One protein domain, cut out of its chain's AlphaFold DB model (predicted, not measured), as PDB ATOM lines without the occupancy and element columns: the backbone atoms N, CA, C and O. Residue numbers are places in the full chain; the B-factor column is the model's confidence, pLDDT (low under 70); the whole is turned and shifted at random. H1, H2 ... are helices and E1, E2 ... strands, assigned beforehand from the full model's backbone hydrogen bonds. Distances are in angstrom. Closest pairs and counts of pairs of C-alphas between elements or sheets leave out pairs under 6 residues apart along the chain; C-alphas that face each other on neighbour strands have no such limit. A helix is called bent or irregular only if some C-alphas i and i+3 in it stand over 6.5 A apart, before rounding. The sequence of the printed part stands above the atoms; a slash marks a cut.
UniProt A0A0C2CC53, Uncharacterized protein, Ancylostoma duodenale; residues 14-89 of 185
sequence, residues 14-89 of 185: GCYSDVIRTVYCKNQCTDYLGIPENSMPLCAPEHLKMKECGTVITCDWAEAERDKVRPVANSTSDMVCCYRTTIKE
ATOM      1  N   GLY A  14      76.639 -15.270  74.688       51.16
ATOM      2  CA  GLY A  14      77.720 -14.450  74.152       51.16
ATOM      3  C   GLY A  14      78.073 -13.234  74.992       51.16
ATOM      4  O   GLY A  14      78.284 -12.159  74.435       51.16
ATOM      5  N   CYS A  15      78.142 -13.367  76.319       54.03
ATOM      6  CA  CYS A  15      78.876 -12.383  77.109       54.03
ATOM      7  C   CYS A  15      80.368 -12.589  76.824       54.03
ATOM      8  O   CYS A  15      81.018 -13.417  77.455       54.03
ATOM      9  N   TYR A  16      80.888 -11.874  75.826       60.00
ATOM     10  CA  TYR A  16      82.325 -11.772  75.595       60.00
ATOM     11  C   TYR A  16      82.931 -11.048  76.797       60.00
ATOM     12  O   TYR A  16      82.649  -9.869  77.009       60.00
ATOM     13  N   SER A  17      83.695 -11.772  77.605       67.06
ATOM     14  CA  SER A  17      84.551 -11.194  78.637       67.06
ATOM     15  C   SER A  17      85.989 -11.433  78.257       67.06
ATOM     16  O   SER A  17      86.298 -12.464  77.654       67.06
ATOM     17  N   ASP A  18      86.863 -10.600  78.790       73.88
ATOM     18  CA  ASP A  18      88.282 -10.828  78.631       73.88
ATOM     19  C   ASP A  18      88.792 -11.596  79.841       73.88
ATOM     20  O   ASP A  18      88.658 -11.204  81.002       73.88
ATOM     21  N   VAL A  19      89.316 -12.772  79.552       81.50
ATOM     22  CA  VAL A  19      89.891 -13.696  80.504       81.50
ATOM     23  C   VAL A  19      91.397 -13.514  80.445       81.50
ATOM     24  O   VAL A  19      92.053 -13.784  79.441       81.50
ATOM     25  N   ILE A  20      91.952 -13.037  81.549       84.38
ATOM     26  CA  ILE A  20      93.381 -12.811  81.702       84.38
ATOM     27  C   ILE A  20      93.974 -13.959  82.495       84.38
ATOM     28  O   ILE A  20      93.503 -14.267  83.590       84.38
ATOM     29  N   ARG A  21      95.034 -14.558  81.965       87.00
ATOM     30  CA  ARG A  21      95.817 -15.600  82.619       87.00
ATOM     31  C   ARG A  21      97.227 -15.118  82.852       87.00
ATOM     32  O   ARG A  21      97.958 -14.886  81.898       87.00
ATOM     33  N   THR A  22      97.620 -15.028  84.111       88.25
ATOM     34  CA  THR A  22      98.982 -14.654  84.492       88.25
ATOM     35  C   THR A  22      99.692 -15.843  85.112       88.25
ATOM     36  O   THR A  22      99.154 -16.471  86.023       88.25
ATOM     37  N   VAL A  23     100.891 -16.158  84.627       90.31
ATOM     38  CA  VAL A  23     101.697 -17.281  85.123       90.31
ATOM     39  C   VAL A  23     102.679 -16.787  86.179       90.31
ATOM     40  O   VAL A  23     103.393 -15.805  85.971       90.31
ATOM     41  N   TYR A  24     102.741 -17.512  87.289       89.25
ATOM     42  CA  TYR A  24     103.625 -17.254  88.413       89.25
ATOM     43  C   TYR A  24     104.501 -18.476  88.684       89.25
ATOM     44  O   TYR A  24     103.996 -19.592  88.792       89.25
ATOM     45  N   CYS A  25     105.809 -18.271  88.830       88.75
ATOM     46  CA  CYS A  25     106.769 -19.332  89.131       88.75
ATOM     47  C   CYS A  25     107.611 -18.998  90.364       88.75
ATOM     48  O   CYS A  25     107.964 -17.843  90.617       88.75
ATOM     49  N   LYS A  26     107.966 -20.031  91.135       84.75
ATOM     50  CA  LYS A  26     108.701 -19.902  92.400       84.75
ATOM     51  C   LYS A  26     110.120 -19.361  92.197       84.75
ATOM     52  O   LYS A  26     110.528 -18.461  92.925       84.75
ATOM     53  N   ASN A  27     110.848 -19.893  91.209       79.75
ATOM     54  CA  ASN A  27     112.279 -19.622  91.029       79.75
ATOM     55  C   ASN A  27     112.609 -19.020  89.657       79.75
ATOM     56  O   ASN A  27     113.221 -17.952  89.587       79.75
ATOM     57  N   GLN A  28     112.229 -19.688  88.562       81.25
ATOM     58  CA  GLN A  28     112.571 -19.248  87.209       81.25
ATOM     59  C   GLN A  28     111.365 -19.329  86.279       81.25
ATOM     60  O   GLN A  28     110.558 -20.246  86.356       81.25
ATOM     61  N   CYS A  29     111.259 -18.369  85.361       82.88
ATOM     62  CA  CYS A  29     110.192 -18.384  84.364       82.88
ATOM     63  C   CYS A  29     110.426 -19.431  83.279       82.88
ATOM     64  O   CYS A  29     109.473 -19.937  82.714       82.88
ATOM     65  N   THR A  30     111.665 -19.847  83.028       83.19
ATOM     66  CA  THR A  30     111.952 -20.961  82.111       83.19
ATOM     67  C   THR A  30     111.273 -22.263  82.529       83.19
ATOM     68  O   THR A  30     110.987 -23.091  81.671       83.19
ATOM     69  N   ASP A  31     110.970 -22.424  83.820       78.19
ATOM     70  CA  ASP A  31     110.305 -23.614  84.348       78.19
ATOM     71  C   ASP A  31     108.877 -23.764  83.793       78.19
ATOM     72  O   ASP A  31     108.391 -24.888  83.659       78.19
ATOM     73  N   TYR A  32     108.226 -22.661  83.388       78.81
ATOM     74  CA  TYR A  32     106.898 -22.718  82.769       78.81
ATOM     75  C   TYR A  32     106.932 -23.469  81.428       78.81
ATOM     76  O   TYR A  32     105.983 -24.180  81.113       78.81
ATOM     77  N   LEU A  33     108.026 -23.367  80.659       80.44
ATOM     78  CA  LEU A  33     108.155 -23.999  79.337       80.44
ATOM     79  C   LEU A  33     108.126 -25.533  79.412       80.44
ATOM     80  O   LEU A  33     107.795 -26.193  78.430       80.44
ATOM     81  N   GLY A  34     108.489 -26.100  80.567       75.88
ATOM     82  CA  GLY A  34     108.487 -27.542  80.802       75.88
ATOM     83  C   GLY A  34     107.143 -28.105  81.268       75.88
ATOM     84  O   GLY A  34     107.007 -29.325  81.359       75.88
ATOM     85  N   ILE A  35     106.159 -27.253  81.578       77.62
ATOM     86  CA  ILE A  35     104.864 -27.655  82.139       77.62
ATOM     87  C   ILE A  35     103.767 -27.345  81.115       77.62
ATOM     88  O   ILE A  35     103.574 -26.182  80.761       77.62
ATOM     89  N   PRO A  36     103.002 -28.343  80.639       81.94
ATOM     90  CA  PRO A  36     101.927 -28.072  79.699       81.94
ATOM     91  C   PRO A  36     100.813 -27.269  80.387       81.94
ATOM     92  O   PRO A  36     100.405 -27.589  81.509       81.94
ATOM     93  N   GLU A  37     100.303 -26.233  79.715       76.94
ATOM     94  CA  GLU A  37      99.361 -25.259  80.296       76.94
ATOM     95  C   GLU A  37      98.116 -25.904  80.915       76.94
ATOM     96  O   GLU A  37      97.622 -25.450  81.944       76.94
ATOM     97  N   ASN A  38      97.616 -26.989  80.320       79.69
ATOM     98  CA  ASN A  38      96.440 -27.726  80.792       79.69
ATOM     99  C   ASN A  38      96.659 -28.463  82.127       79.69
ATOM    100  O   ASN A  38      95.692 -28.746  82.829       79.69
ATOM    101  N   SER A  39      97.911 -28.760  82.479       81.06
ATOM    102  CA  SER A  39      98.289 -29.440  83.722       81.06
ATOM    103  C   SER A  39      98.613 -28.476  84.860       81.06
ATOM    104  O   SER A  39      98.734 -28.894  86.012       81.06
ATOM    105  N   MET A  40      98.756 -27.185  84.546       86.38
ATOM    106  CA  MET A  40      99.124 -26.185  85.531       86.38
ATOM    107  C   MET A  40      97.946 -25.920  86.484       86.38
ATOM    108  O   MET A  40      96.811 -25.760  86.021       86.38
ATOM    109  N   PRO A  41      98.181 -25.877  87.805       89.56
ATOM    110  CA  PRO A  41      97.146 -25.570  88.784       89.56
ATOM    111  C   PRO A  41      96.906 -24.059  88.915       89.56
ATOM    112  O   PRO A  41      97.755 -23.237  88.556       89.56
ATOM    113  N   LEU A  42      95.759 -23.697  89.491       89.62
ATOM    114  CA  LEU A  42      95.450 -22.311  89.847       89.62
ATOM    115  C   LEU A  42      96.268 -21.864  91.064       89.62
ATOM    116  O   LEU A  42      96.415 -22.613  92.029       89.62
ATOM    117  N   CYS A  43      96.768 -20.632  91.062       89.25
ATOM    118  CA  CYS A  43      97.477 -20.079  92.210       89.25
ATOM    119  C   CYS A  43      96.525 -19.843  93.390       89.25
ATOM    120  O   CYS A  43      95.513 -19.151  93.253       89.25
ATOM    121  N   ALA A  44      96.894 -20.343  94.569       88.12
ATOM    122  CA  ALA A  44      96.309 -19.869  95.817       88.12
ATOM    123  C   ALA A  44      96.766 -18.427  96.125       88.12
ATOM    124  O   ALA A  44      97.819 -17.999  95.635       88.12
ATOM    125  N   PRO A  45      96.004 -17.659  96.929       86.50
ATOM    126  CA  PRO A  45      96.295 -16.250  97.208       86.50
ATOM    127  C   PRO A  45      97.715 -15.995  97.733       86.50
ATOM    128  O   PRO A  45      98.350 -15.004  97.374       86.50
ATOM    129  N   GLU A  46      98.240 -16.903  98.548       84.25
ATOM    130  CA  GLU A  46      99.591 -16.856  99.105       84.25
ATOM    131  C   GLU A  46     100.704 -16.967  98.048       84.25
ATOM    132  O   GLU A  46     101.794 -16.425  98.246       84.25
ATOM    133  N   HIS A  47     100.432 -17.607  96.907       85.06
ATOM    134  CA  HIS A  47     101.405 -17.853  95.834       85.06
ATOM    135  C   HIS A  47     101.481 -16.719  94.820       85.06
ATOM    136  O   HIS A  47     102.391 -16.685  94.003       85.06
ATOM    137  N   LEU A  48     100.598 -15.726  94.925       81.81
ATOM    138  CA  LEU A  48     100.637 -14.517  94.098       81.81
ATOM    139  C   LEU A  48     101.874 -13.642  94.358       81.81
ATOM    140  O   LEU A  48     102.115 -12.687  93.632       81.81
ATOM    141  N   LYS A  49     102.655 -13.956  95.400       81.62
ATOM    142  CA  LYS A  49     103.953 -13.329  95.691       81.62
ATOM    143  C   LYS A  49     105.112 -13.936  94.889       81.62
ATOM    144  O   LYS A  49     106.238 -13.458  95.006       81.62
ATOM    145  N   MET A  50     104.865 -15.013  94.142       83.50
ATOM    146  CA  MET A  50     105.849 -15.629  93.251       83.50
ATOM    147  C   MET A  50     106.183 -14.713  92.067       83.50
ATOM    148  O   MET A  50     105.505 -13.717  91.818       83.50
ATOM    149  N   LYS A  51     107.249 -15.040  91.330       84.81
ATOM    150  CA  LYS A  51     107.699 -14.232  90.197       84.81
ATOM    151  C   LYS A  51     106.720 -14.363  89.033       84.81
ATOM    152  O   LYS A  51     106.473 -15.469  88.559       84.81
ATOM    153  N   GLU A  52     106.207 -13.232  88.567       90.12
ATOM    154  CA  GLU A  52     105.368 -13.160  87.373       90.12
ATOM    155  C   GLU A  52     106.201 -13.394  86.109       90.12
ATOM    156  O   GLU A  52     107.272 -12.808  85.936       90.12
ATOM    157  N   CYS A  53     105.707 -14.273  85.240       86.88
ATOM    158  CA  CYS A  53     106.407 -14.704  84.032       86.88
ATOM    159  C   CYS A  53     105.757 -14.215  82.742       86.88
ATOM    160  O   CYS A  53     106.405 -14.213  81.698       86.88
ATOM    161  N   GLY A  54     104.505 -13.779  82.819       85.31
ATOM    162  CA  GLY A  54     103.779 -13.222  81.694       85.31
ATOM    163  C   GLY A  54     102.277 -13.354  81.868       85.31
ATOM    164  O   GLY A  54     101.790 -14.064  82.755       85.31
ATOM    165  N   THR A  55     101.567 -12.684  80.971       84.12
ATOM    166  CA  THR A  55     100.114 -12.604  80.962       84.12
ATOM    167  C   THR A  55      99.590 -12.846  79.555       84.12
ATOM    168  O   THR A  55     100.098 -12.277  78.592       84.12
ATOM    169  N   VAL A  56      98.563 -13.682  79.444       82.75
ATOM    170  CA  VAL A  56      97.835 -13.969  78.207       82.75
ATOM    171  C   VAL A  56      96.401 -13.495  78.380       82.75
ATOM    172  O   VAL A  56      95.755 -13.828  79.372       82.75
ATOM    173  N   ILE A  57      95.903 -12.724  77.418       81.69
ATOM    174  CA  ILE A  57      94.527 -12.224  77.393       81.69
ATOM    175  C   ILE A  57      93.771 -12.990  76.306       81.69
ATOM    176  O   ILE A  57      94.237 -13.079  75.172       81.69
ATOM    177  N   THR A  58      92.629 -13.577  76.654       78.44
ATOM    178  CA  THR A  58      91.742 -14.306  75.736       78.44
ATOM    179  C   THR A  58      90.304 -13.822  75.896       78.44
ATOM    180  O   THR A  58      89.871 -13.522  77.000       78.44
ATOM    181  N   CYS A  59      89.552 -13.756  74.800       78.00
ATOM    182  CA  CYS A  59      88.202 -13.172  74.755       78.00
ATOM    183  C   CYS A  59      87.099 -14.224  74.911       78.00
ATOM    184  O   CYS A  59      85.943 -13.990  74.548       78.00
ATOM    185  N   ASP A  60      87.476 -15.426  75.349       76.81
ATOM    186  CA  ASP A  60      86.594 -16.581  75.405       76.81
ATOM    187  C   ASP A  60      86.216 -16.925  76.852       76.81
ATOM    188  O   ASP A  60      87.038 -17.384  77.649       76.81
ATOM    189  N   TRP A  61      84.929 -16.758  77.176       75.06
ATOM    190  CA  TRP A  61      84.363 -17.138  78.471       75.06
ATOM    191  C   TRP A  61      84.483 -18.641  78.754       75.06
ATOM    192  O   TRP A  61      84.644 -19.041  79.911       75.06
ATOM    193  N   ALA A  62      84.431 -19.486  77.717       76.50
ATOM    194  CA  ALA A  62      84.540 -20.934  77.879       76.50
ATOM    195  C   ALA A  62      85.884 -21.331  78.509       76.50
ATOM    196  O   ALA A  62      85.979 -22.320  79.237       76.50
ATOM    197  N   GLU A  63      86.916 -20.522  78.284       76.88
ATOM    198  CA  GLU A  63      88.269 -20.740  78.782       76.88
ATOM    199  C   GLU A  63      88.360 -20.441  80.293       76.88
ATOM    200  O   GLU A  63      88.989 -21.194  81.039       76.88
ATOM    201  N   ALA A  64      87.624 -19.436  80.787       78.38
ATOM    202  CA  ALA A  64      87.464 -19.201  82.226       78.38
ATOM    203  C   ALA A  64      86.667 -20.313  82.928       78.38
ATOM    204  O   ALA A  64      86.920 -20.618  84.093       78.38
ATOM    205  N   GLU A  65      85.691 -20.924  82.254       76.31
ATOM    206  CA  GLU A  65      84.923 -22.029  82.832       76.31
ATOM    207  C   GLU A  65      85.770 -23.298  82.985       76.31
ATOM    208  O   GLU A  65      85.710 -23.949  84.029       76.31
ATOM    209  N   ARG A  66      86.639 -23.593  82.009       79.06
ATOM    210  CA  ARG A  66      87.625 -24.682  82.119       79.06
ATOM    211  C   ARG A  66      88.575 -24.480  83.297       79.06
ATOM    212  O   ARG A  66      88.925 -25.450  83.968       79.06
ATOM    213  N   ASP A  67      88.949 -23.235  83.589       79.69
ATOM    214  CA  ASP A  67      89.838 -22.900  84.710       79.69
ATOM    215  C   ASP A  67      89.217 -23.219  86.064       79.69
ATOM    216  O   ASP A  67      89.904 -23.748  86.935       79.69
ATOM    217  N   LYS A  68      87.905 -23.005  86.222       77.38
ATOM    218  CA  LYS A  68      87.181 -23.324  87.465       77.38
ATOM    219  C   LYS A  68      87.221 -24.811  87.834       77.38
ATOM    220  O   LYS A  68      86.996 -25.140  88.994       77.38
ATOM    221  N   VAL A  69      87.488 -25.700  86.876       84.69
ATOM    222  CA  VAL A  69      87.554 -27.158  87.095       84.69
ATOM    223  C   VAL A  69      88.960 -27.610  87.519       84.69
ATOM    224  O   VAL A  69      89.142 -28.742  87.969       84.69
ATOM    225  N   ARG A  70      89.978 -26.747  87.406       82.88
ATOM    226  CA  ARG A  70      91.366 -27.108  87.718       82.88
ATOM    227  C   ARG A  70      91.640 -27.071  89.225       82.88
ATOM    228  O   ARG A  70      91.074 -26.240  89.937       82.88
ATOM    229  N   PRO A  71      92.537 -27.937  89.730       85.69
ATOM    230  CA  PRO A  71      92.913 -27.913  91.135       85.69
ATOM    231  C   PRO A  71      93.632 -26.604  91.483       85.69
ATOM    232  O   PRO A  71      94.449 -26.092  90.712       85.69
ATOM    233  N   VAL A  72      93.345 -26.083  92.674       85.75
ATOM    234  CA  VAL A  72      94.080 -24.958  93.259       85.75
ATOM    235  C   VAL A  72      95.332 -25.502  93.936       85.75
ATOM    236  O   VAL A  72      95.275 -26.486  94.675       85.75
ATOM    237  N   ALA A  73      96.473 -24.876  93.672       82.94
ATOM    238  CA  ALA A  73      97.740 -25.277  94.245       82.94
ATOM    239  C   ALA A  73      97.740 -25.024  95.758       82.94
ATOM    240  O   ALA A  73      97.491 -23.909  96.206       82.94
ATOM    241  N   ASN A  74      98.003 -26.064  96.548       79.19
ATOM    242  CA  ASN A  74      97.938 -25.996  98.006       79.19
ATOM    243  C   ASN A  74      99.098 -25.162  98.584       79.19
ATOM    244  O   ASN A  74     100.225 -25.257  98.094       79.19
ATOM    245  N   SER A  75      98.844 -24.419  99.663       64.31
ATOM    246  CA  SER A  75      99.780 -23.556 100.408       64.31
ATOM    247  C   SER A  75     101.067 -24.259 100.855       64.31
ATOM    248  O   SER A  75     102.083 -23.627 101.126       64.31
ATOM    249  N   THR A  76     101.007 -25.584 100.986       62.34
ATOM    250  CA  THR A  76     102.100 -26.460 101.436       62.34
ATOM    251  C   THR A  76     102.808 -27.194 100.296       62.34
ATOM    252  O   THR A  76     103.719 -27.972 100.556       62.34
ATOM    253  N   SER A  77     102.395 -26.994  99.041       62.12
ATOM    254  CA  SER A  77     102.938 -27.745  97.905       62.12
ATOM    255  C   SER A  77     104.238 -27.144  97.355       62.12
ATOM    256  O   SER A  77     104.349 -25.934  97.163       62.12
ATOM    257  N   ASP A  78     105.206 -28.008  97.019       67.06
ATOM    258  CA  ASP A  78     106.419 -27.687  96.241       67.06
ATOM    259  C   ASP A  78     106.112 -27.463  94.748       67.06
ATOM    260  O   ASP A  78     106.814 -27.920  93.849       67.06
ATOM    261  N   MET A  79     105.016 -26.774  94.450       71.69
ATOM    262  CA  MET A  79     104.699 -26.349  93.089       71.69
ATOM    263  C   MET A  79     105.800 -25.417  92.557       71.69
ATOM    264  O   MET A  79     106.322 -24.531  93.244       71.69
ATOM    265  N   VAL A  80     106.132 -25.633  91.290       80.69
ATOM    266  CA  VAL A  80     107.155 -24.867  90.579       80.69
ATOM    267  C   VAL A  80     106.534 -23.634  89.926       80.69
ATOM    268  O   VAL A  80     107.071 -22.536  90.069       80.69
ATOM    269  N   CYS A  81     105.369 -23.802  89.293       88.00
ATOM    270  CA  CYS A  81     104.583 -22.731  88.687       88.00
ATOM    271  C   CYS A  81     103.076 -22.971  88.870       88.00
ATOM    272  O   CYS A  81     102.617 -24.113  88.946       88.00
ATOM    273  N   CYS A  82     102.311 -21.887  88.906       89.94
ATOM    274  CA  CYS A  82     100.853 -21.864  88.891       89.94
ATOM    275  C   CYS A  82     100.387 -20.684  88.027       89.94
ATOM    276  O   CYS A  82     101.178 -19.800  87.701       89.94
ATOM    277  N   TYR A  83      99.108 -20.634  87.668       89.81
ATOM    278  CA  TYR A  83      98.559 -19.471  86.968       89.81
ATOM    279  C   TYR A  83      97.349 -18.896  87.702       89.81
ATOM    280  O   TYR A  83      96.672 -19.578  88.470       89.81
ATOM    281  N   ARG A  84      97.076 -17.614  87.487       89.62
ATOM    282  CA  ARG A  84      95.905 -16.921  88.013       89.62
ATOM    283  C   ARG A  84      95.027 -16.484  86.856       89.62
ATOM    284  O   ARG A  84      95.498 -15.765  85.979       89.62
ATOM    285  N   THR A  85      93.754 -16.852  86.916       87.06
ATOM    286  CA  THR A  85      92.735 -16.339  86.000       87.06
ATOM    287  C   THR A  85      92.011 -15.162  86.632       87.06
ATOM    288  O   THR A  85      91.516 -15.258  87.758       87.06
ATOM    289  N   THR A  86      91.909 -14.054  85.908       84.06
ATOM    290  CA  THR A  86      91.052 -12.924  86.267       84.06
ATOM    291  C   THR A  86      90.128 -12.600  85.109       84.06
ATOM    292  O   THR A  86      90.584 -12.417  83.984       84.06
ATOM    293  N   ILE A  87      88.834 -12.534  85.399       81.88
ATOM    294  CA  ILE A  87      87.799 -12.176  84.432       81.88
ATOM    295  C   ILE A  87      87.609 -10.667  84.504       81.88
ATOM    296  O   ILE A  87      87.378 -10.130  85.591       81.88
ATOM    297  N   LYS A  88      87.703  -9.996  83.363       74.81
ATOM    298  CA  LYS A  88      87.475  -8.563  83.230       74.81
ATOM    299  C   LYS A  88      86.330  -8.263  82.273       74.81
ATOM    300  O   LYS A  88      85.886  -9.109  81.496       74.81
ATOM    301  N   GLU A  89      85.837  -7.038  82.384       67.00
ATOM    302  CA  GLU A  89      84.869  -6.486  81.446       67.00
ATOM    303  C   GLU A  89      85.474  -6.397  80.035       67.00
ATOM    304  O   GLU A  89      86.688  -6.298  79.869       67.00
TER     305      GLU A  89
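Overview. This is residues 14 to 89 of the 185 residues of an uncharacterized protein of Ancylostoma duodenale (UniProt A0A0C2CC53). A strongly twisted sheet of three long antiparallel strands, E2, E1 and E3, makes the core, with short helices over both of its faces. H1 and H3 cover one face, H1 near the end where E1 finishes and H3 near the end where E1 starts, and the small helix H2 sits over the other face. The printed part has 76 residues, with three named strands and three named helices in the order E1 H1 H2 E2 H3 E3; the class is mixed, helices and strands. It is compact, with a radius of gyration of the C-alphas of 12.2 A, and elongated, spanning 38 by 21 by 21 A.

Along the chain. The inner strand E1, residues 18 to 25, runs 22.9 A from C-alpha 18 at (88.282, -10.828, 78.631) to C-alpha 25 at (106.769, -19.332, 89.131). The edge strands are E2, residues 51 to 58, 21.5 A long, and E3, residues 81 to 88, 22.9 A long, with C-alpha 88 at (87.475, -8.563, 83.230). H3, residues 61 to 68, is 11.3 A long, H1 is residues 29 to 34 and H2 is residues 45 to 49. H2 is irregular, but only just: C-alphas 46 and 49 are 6.6 A apart.

Arrangement. E1 and E3 are antiparallel at 159 degrees, with N 22 and O 84 at 2.9 A and N 84 and O 22 at 2.8 A, within hydrogen-bond range. E2 and E1 are also antiparallel at 159 degrees, with N 21 and O 56 at 2.8 A. H3 is on the sheet at a height of 9.0 A, over E1 and only just over E3, with 3 of its C-alphas there. It runs along the strands, only just, at 29.8 degrees to E1 on the local plane; its closest C-alphas to E1 are those of Val 19 and Ala 64, 6.3 A. E2, H3 and E3 form a split strand-helix-strand unit, two strands running the same way with E1 between them, and its crossover is right-handed. H1 is on the same face as H3, at a height of 9.0 A, and runs across the strands at 63 degrees to E1 on the local plane; the C-alphas of Cys 29 and Cys 53 are its closest to E2, 5.3 A. H2 is on the opposite face at a height of 9.3 A, and its closest C-alphas to E1 are those of Tyr 24 and Leu 48, 7.0 A. H1 and H3 are apart. In H3 every O i to N i+4 pair is within hydrogen-bond range; H1 has 0 of 2 and H2 0 of 1, beside 3 of 3 and 1 of 2 O i to N i+3 pairs.

Size, cuts and confidence. The C-alphas farthest apart are those of Gly 14 and Asn 27, 38.8 A. The printed part has no cut. The link from H3 to E3, residues 69 to 80, is long. The mean pLDDT of the printed part is 80.2; residues 14 to 17, 75 to 78 and 89 are under 70.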